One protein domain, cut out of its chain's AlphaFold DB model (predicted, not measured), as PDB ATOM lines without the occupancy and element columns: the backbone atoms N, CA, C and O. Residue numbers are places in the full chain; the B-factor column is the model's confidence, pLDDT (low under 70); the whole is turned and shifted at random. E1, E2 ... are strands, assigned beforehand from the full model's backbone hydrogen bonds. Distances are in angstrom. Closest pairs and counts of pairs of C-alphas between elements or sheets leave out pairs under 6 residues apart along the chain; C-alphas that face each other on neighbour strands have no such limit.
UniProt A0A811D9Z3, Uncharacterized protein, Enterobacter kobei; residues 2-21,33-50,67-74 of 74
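This is residues 2 to 21, 33 to 50 and 67 to 74 of the 74 residues of an uncharacterized protein of Enterobacter kobei (UniProt A0A811D9Z3). Look for little regular structure: mostly loops, with a small ladder of two strands, E1 and E2, side by side at one edge. The long stretch of residues 2 to 21, with no named element, folds back near Gln 15, and its residues 18 to 19 pair parallel with residues 35 to 36. The printed part has 46 residues, with no named helix and two named strands, E1 then E2, antiparallel; the class is all strand, with under half of the residues in named elements. It is only just compact, close to loose, with a radius of gyration of the C-alphas of 11.2 A, and spans 35 by 23 by 19 A.

Start at E1, residues 40 to 42, and E2, residues 71 to 73, antiparallel neighbours at 155 degrees. C-alphas 40 and 73 face each other at 4.8 A; N 41 and O 72 are within hydrogen-bond range at 2.8 A.

Find C-alpha 40 at (-4.377, 44.005, 5.230), where E1 begins its 6.7 A. E2 runs 6.9 A to C-alpha 73 at (-8.998, 44.157, 4.137).

The C-alphas of Lys 2 and Asp 50 are the farthest apart, 35.4 A. Residues 22 to 32 and 51 to 66 are not printed; the C-alpha gaps are 17.4 A and 13.7 A, and the link from E1 to E2 runs across the second cut. In this model, residues 67 to 74 have pLDDT under 70.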
ATOM      1  N   LYS A   2      -9.875  62.497  14.665       76.81
ATOM      2  CA  LYS A   2      -8.589  61.929  15.097       76.81
ATOM      3  C   LYS A   2      -8.070  61.037  13.974       76.81
ATOM      4  O   LYS A   2      -8.775  60.116  13.578       76.81
ATOM      5  N   MET A   3      -6.893  61.351  13.445       82.25
ATOM      6  CA  MET A   3      -6.221  60.519  12.448       82.25
ATOM      7  C   MET A   3      -5.320  59.522  13.172       82.25
ATOM      8  O   MET A   3      -4.647  59.890  14.134       82.25
ATOM      9  N   ILE A   4      -5.361  58.264  12.745       83.56
ATOM     10  CA  ILE A   4      -4.498  57.196  13.250       83.56
ATOM     11  C   ILE A   4      -3.710  56.685  12.050       83.56
ATOM     12  O   ILE A   4      -4.298  56.389  11.010       83.56
ATOM     13  N   GLU A   5      -2.392  56.626  12.187       84.56
ATOM     14  CA  GLU A   5      -1.518  56.092  11.148       84.56
ATOM     15  C   GLU A   5      -1.548  54.562  11.170       84.56
ATOM     16  O   GLU A   5      -1.520  53.940  12.233       84.56
ATOM     17  N   SER A   6      -1.610  53.955   9.986       87.88
ATOM     18  CA  SER A   6      -1.446  52.512   9.824       87.88
ATOM     19  C   SER A   6       0.005  52.119  10.087       87.88
ATOM     20  O   SER A   6       0.916  52.775   9.575       87.88
ATOM     21  N   GLY A   7       0.228  51.022  10.802       90.56
ATOM     22  CA  GLY A   7       1.576  50.522  11.038       90.56
ATOM     23  C   GLY A   7       1.601  49.101  11.578       90.56
ATOM     24  O   GLY A   7       0.588  48.408  11.609       90.56
ATOM     25  N   ILE A   8       2.789  48.674  11.993       92.69
ATOM     26  CA  ILE A   8       3.017  47.395  12.665       92.69
ATOM     27  C   ILE A   8       3.366  47.710  14.115       92.69
ATOM     28  O   ILE A   8       4.319  48.452  14.363       92.69
ATOM     29  N   ARG A   9       2.610  47.162  15.068       93.19
ATOM     30  CA  ARG A   9       2.814  47.384  16.502       93.19
ATOM     31  C   ARG A   9       2.725  46.076  17.278       93.19
ATOM     32  O   ARG A   9       1.725  45.380  17.173       93.19
ATOM     33  N   ASP A  10       3.734  45.775  18.090       93.81
ATOM     34  CA  ASP A  10       3.724  44.622  19.006       93.81
ATOM     35  C   ASP A  10       3.349  43.298  18.309       93.81
ATOM     36  O   ASP A  10       2.536  42.519  18.800       93.81
ATOM     37  N   VAL A  11       3.906  43.076  17.114       92.44
ATOM     38  CA  VAL A  11       3.671  41.865  16.320       92.44
ATOM     39  C   VAL A  11       4.813  40.882  16.534       92.44
ATOM     40  O   VAL A  11       5.970  41.199  16.258       92.44
ATOM     41  N   GLU A  12       4.489  39.675  16.988       94.06
ATOM     42  CA  GLU A  12       5.440  38.564  17.008       94.06
ATOM     43  C   GLU A  12       5.515  37.951  15.606       94.06
ATOM     44  O   GLU A  12       4.486  37.729  14.967       94.06
ATOM     45  N   GLN A  13       6.723  37.676  15.117       93.88
ATOM     46  CA  GLN A  13       6.943  37.140  13.773       93.88
ATOM     47  C   GLN A  13       7.904  35.950  13.791       93.88
ATOM     48  O   GLN A  13       8.919  35.972  14.492       93.88
ATOM     49  N   GLY A  14       7.582  34.934  12.994       93.31
ATOM     50  CA  GLY A  14       8.440  33.798  12.696       93.31
ATOM     51  C   GLY A  14       9.499  34.110  11.633       93.31
ATOM     52  O   GLY A  14       9.833  35.262  11.339       93.31
ATOM     53  N   GLN A  15      10.042  33.061  11.029       95.12
ATOM     54  CA  GLN A  15      11.042  33.132   9.970       95.12
ATOM     55  C   GLN A  15      10.405  33.404   8.602       95.12
ATOM     56  O   GLN A  15       9.301  32.960   8.304       95.12
ATOM     57  N   ASN A  16      11.126  34.119   7.727       94.62
ATOM     58  CA  ASN A  16      10.715  34.397   6.340       94.62
ATOM     59  C   ASN A  16       9.340  35.096   6.195       94.62
ATOM     60  O   ASN A  16       8.642  34.921   5.192       94.62
ATOM     61  N   VAL A  17       8.964  35.928   7.171       93.56
ATOM     62  CA  VAL A  17       7.756  36.759   7.098       93.56
ATOM     63  C   VAL A  17       7.971  37.932   6.142       93.56
ATOM     64  O   VAL A  17       8.966  38.655   6.220       93.56
ATOM     65  N   LYS A  18       7.027  38.141   5.222       93.50
ATOM     66  CA  LYS A  18       7.060  39.226   4.233       93.50
ATOM     67  C   LYS A  18       5.814  40.079   4.347       93.50
ATOM     68  O   LYS A  18       4.718  39.592   4.097       93.50
ATOM     69  N   VAL A  19       5.993  41.359   4.655       92.06
ATOM     70  CA  VAL A  19       4.903  42.328   4.793       92.06
ATOM     71  C   VAL A  19       5.080  43.445   3.772       92.06
ATOM     72  O   VAL A  19       6.162  44.014   3.645       92.06
ATOM     73  N   VAL A  20       4.019  43.752   3.029       92.25
ATOM     74  CA  VAL A  20       4.011  44.794   1.998       92.25
ATOM     75  C   VAL A  20       3.095  45.927   2.436       92.25
ATOM     76  O   VAL A  20       1.899  45.716   2.585       92.25
ATOM     77  N   MET A  21       3.644  47.129   2.606       88.69
ATOM     78  CA  MET A  21       2.889  48.325   3.005       88.69
ATOM     79  C   MET A  21       1.911  48.805   1.915       88.69
ATOM     80  O   MET A  21       2.194  48.620   0.728       88.69
ATOM     81  N   ASP A  33       7.148  31.486   7.249       92.88
ATOM     82  CA  ASP A  33       6.810  31.562   5.816       92.88
ATOM     83  C   ASP A  33       5.505  32.331   5.499       92.88
ATOM     84  O   ASP A  33       4.809  32.042   4.514       92.88
ATOM     85  N   VAL A  34       5.158  33.330   6.317       91.12
ATOM     86  CA  VAL A  34       3.938  34.135   6.146       91.12
ATOM     87  C   VAL A  34       4.138  35.290   5.158       91.12
ATOM     88  O   VAL A  34       5.142  35.999   5.173       91.12
ATOM     89  N   PHE A  35       3.139  35.536   4.307       91.00
ATOM     90  CA  PHE A  35       3.090  36.704   3.422       91.00
ATOM     91  C   PHE A  35       1.853  37.557   3.707       91.00
ATOM     92  O   PHE A  35       0.729  37.080   3.555       91.00
ATOM     93  N   ILE A  36       2.059  38.830   4.037       89.69
ATOM     94  CA  ILE A  36       1.021  39.841   4.230       89.69
ATOM     95  C   ILE A  36       1.120  40.871   3.102       89.69
ATOM     96  O   ILE A  36       2.097  41.610   2.975       89.69
ATOM     97  N   GLY A  37       0.102  40.890   2.251       89.00
ATOM     98  CA  GLY A  37      -0.047  41.855   1.172       89.00
ATOM     99  C   GLY A  37      -0.515  43.227   1.667       89.00
ATOM    100  O   GLY A  37      -0.921  43.368   2.818       89.00
ATOM    101  N   PRO A  38      -0.510  44.233   0.779       88.94
ATOM    102  CA  PRO A  38      -0.961  45.573   1.122       88.94
ATOM    103  C   PRO A  38      -2.464  45.594   1.404       88.94
ATOM    104  O   PRO A  38      -3.222  44.778   0.866       88.94
ATOM    105  N   PHE A  39      -2.874  46.590   2.182       87.19
ATOM    106  CA  PHE A  39      -4.239  46.846   2.630       87.19
ATOM    107  C   PHE A  39      -4.810  45.723   3.509       87.19
ATOM    108  O   PHE A  39      -6.004  45.454   3.486       87.19
ATOM    109  N   VAL A  40      -3.954  45.023   4.258       88.06
ATOM    110  CA  VAL A  40      -4.377  44.005   5.230       88.06
ATOM    111  C   VAL A  40      -4.337  44.593   6.639       88.06
ATOM    112  O   VAL A  40      -3.345  45.216   7.030       88.06
ATOM    113  N   GLU A  41      -5.405  44.363   7.399       87.56
ATOM    114  CA  GLU A  41      -5.497  44.624   8.833       87.56
ATOM    115  C   GLU A  41      -5.578  43.305   9.614       87.56
ATOM    116  O   GLU A  41      -6.404  42.438   9.314       87.56
ATOM    117  N   ILE A  42      -4.731  43.172  10.638       88.38
ATOM    118  CA  ILE A  42      -4.757  42.059  11.592       88.38
ATOM    119  C   ILE A  42      -4.908  42.637  12.994       88.38
ATOM    120  O   ILE A  42      -4.076  43.429  13.439       88.38
ATOM    121  N   GLN A  43      -5.981  42.228  13.668       85.88
ATOM    122  CA  GLN A  43      -6.351  42.741  14.980       85.88
ATOM    123  C   GLN A  43      -5.612  42.035  16.123       85.88
ATOM    124  O   GLN A  43      -5.073  40.938  15.967       85.88
ATOM    125  N   LYS A  44      -5.659  42.649  17.307       87.06
ATOM    126  CA  LYS A  44      -5.083  42.091  18.534       87.06
ATOM    127  C   LYS A  44      -5.574  40.671  18.824       87.06
ATOM    128  O   LYS A  44      -6.752  40.366  18.641       87.06
ATOM    129  N   GLY A  45      -4.675  39.824  19.315       82.19
ATOM    130  CA  GLY A  45      -4.960  38.432  19.673       82.19
ATOM    131  C   GLY A  45      -5.020  37.468  18.485       82.19
ATOM    132  O   GLY A  45      -5.104  36.262  18.690       82.19
ATOM    133  N   CYS A  46      -4.925  37.970  17.251       84.12
ATOM    134  CA  CYS A  46      -4.910  37.133  16.062       84.12
ATOM    135  C   CYS A  46      -3.611  36.323  15.957       84.12
ATOM    136  O   CYS A  46      -2.512  36.870  16.089       84.12
ATOM    137  N   VAL A  47      -3.738  35.037  15.626       86.12
ATOM    138  CA  VAL A  47      -2.608  34.148  15.339       86.12
ATOM    139  C   VAL A  47      -2.703  33.658  13.898       86.12
ATOM    140  O   VAL A  47      -3.633  32.946  13.524       86.12
ATOM    141  N   ILE A  48      -1.724  34.039  13.082       86.50
ATOM    142  CA  ILE A  48      -1.550  33.551  11.717       86.50
ATOM    143  C   ILE A  48      -0.586  32.371  11.755       86.50
ATOM    144  O   ILE A  48       0.578  32.536  12.109       86.50
ATOM    145  N   GLY A  49      -1.074  31.188  11.383       85.12
ATOM    146  CA  GLY A  49      -0.251  29.982  11.308       85.12
ATOM    147  C   GLY A  49       0.754  30.003  10.154       85.12
ATOM    148  O   GLY A  49       0.681  30.839   9.245       85.12
ATOM    149  N   ASP A  50       1.668  29.041  10.178       89.50
ATOM    150  CA  ASP A  50       2.754  28.930   9.206       89.50
ATOM    151  C   ASP A  50       2.250  28.784   7.761       89.50
ATOM    152  O   ASP A  50       1.165  28.258   7.495       89.50
ATOM    153  N   PHE A  67      -7.937  29.501  15.227       36.66
ATOM    154  CA  PHE A  67      -8.967  29.818  16.212       36.66
ATOM    155  C   PHE A  67      -8.909  31.344  16.430       36.66
ATOM    156  O   PHE A  67      -7.882  31.853  16.857       36.66
ATOM    157  N   GLU A  68      -9.988  32.054  16.073       46.03
ATOM    158  CA  GLU A  68     -10.236  33.481  16.380       46.03
ATOM    159  C   GLU A  68      -9.408  34.541  15.615       46.03
ATOM    160  O   GLU A  68      -8.658  35.314  16.200       46.03
ATOM    161  N   THR A  69      -9.595  34.669  14.294       52.09
ATOM    162  CA  THR A  69      -8.940  35.743  13.507       52.09
ATOM    163  C   THR A  69      -9.934  36.602  12.731       52.09
ATOM    164  O   THR A  69     -10.474  36.174  11.710       52.09
ATOM    165  N   SER A  70     -10.131  37.846  13.170       57.44
ATOM    166  CA  SER A  70     -10.760  38.910  12.380       57.44
ATOM    167  C   SER A  70      -9.691  39.564  11.498       57.44
ATOM    168  O   SER A  70      -9.098  40.569  11.872       57.44
ATOM    169  N   VAL A  71      -9.388  38.960  10.345       59.81
ATOM    170  CA  VAL A  71      -8.528  39.592   9.327       59.81
ATOM    171  C   VAL A  71      -9.415  40.395   8.387       59.81
ATOM    172  O   VAL A  71     -10.271  39.828   7.706       59.81
ATOM    173  N   SER A  72      -9.190  41.703   8.336       60.66
ATOM    174  CA  SER A  72      -9.939  42.620   7.480       60.66
ATOM    175  C   SER A  72      -9.051  43.128   6.351       60.66
ATOM    176  O   SER A  72      -7.841  43.285   6.504       60.66
ATOM    177  N   ILE A  73      -9.650  43.380   5.191       63.81
ATOM    178  CA  ILE A  73      -8.998  44.157   4.137       63.81
ATOM    179  C   ILE A  73      -9.366  45.614   4.419       63.81
ATOM    180  O   ILE A  73     -10.555  45.937   4.410       63.81
ATOM    181  N   ALA A  74      -8.363  46.430   4.739       57.41
ATOM    182  CA  ALA A  74      -8.511  47.864   4.977       57.41
ATOM    183  C   ALA A  74      -8.721  48.642   3.667       57.41
ATOM    184  O   ALA A  74      -8.251  48.179   2.597       57.41
TER     185      ALA A  74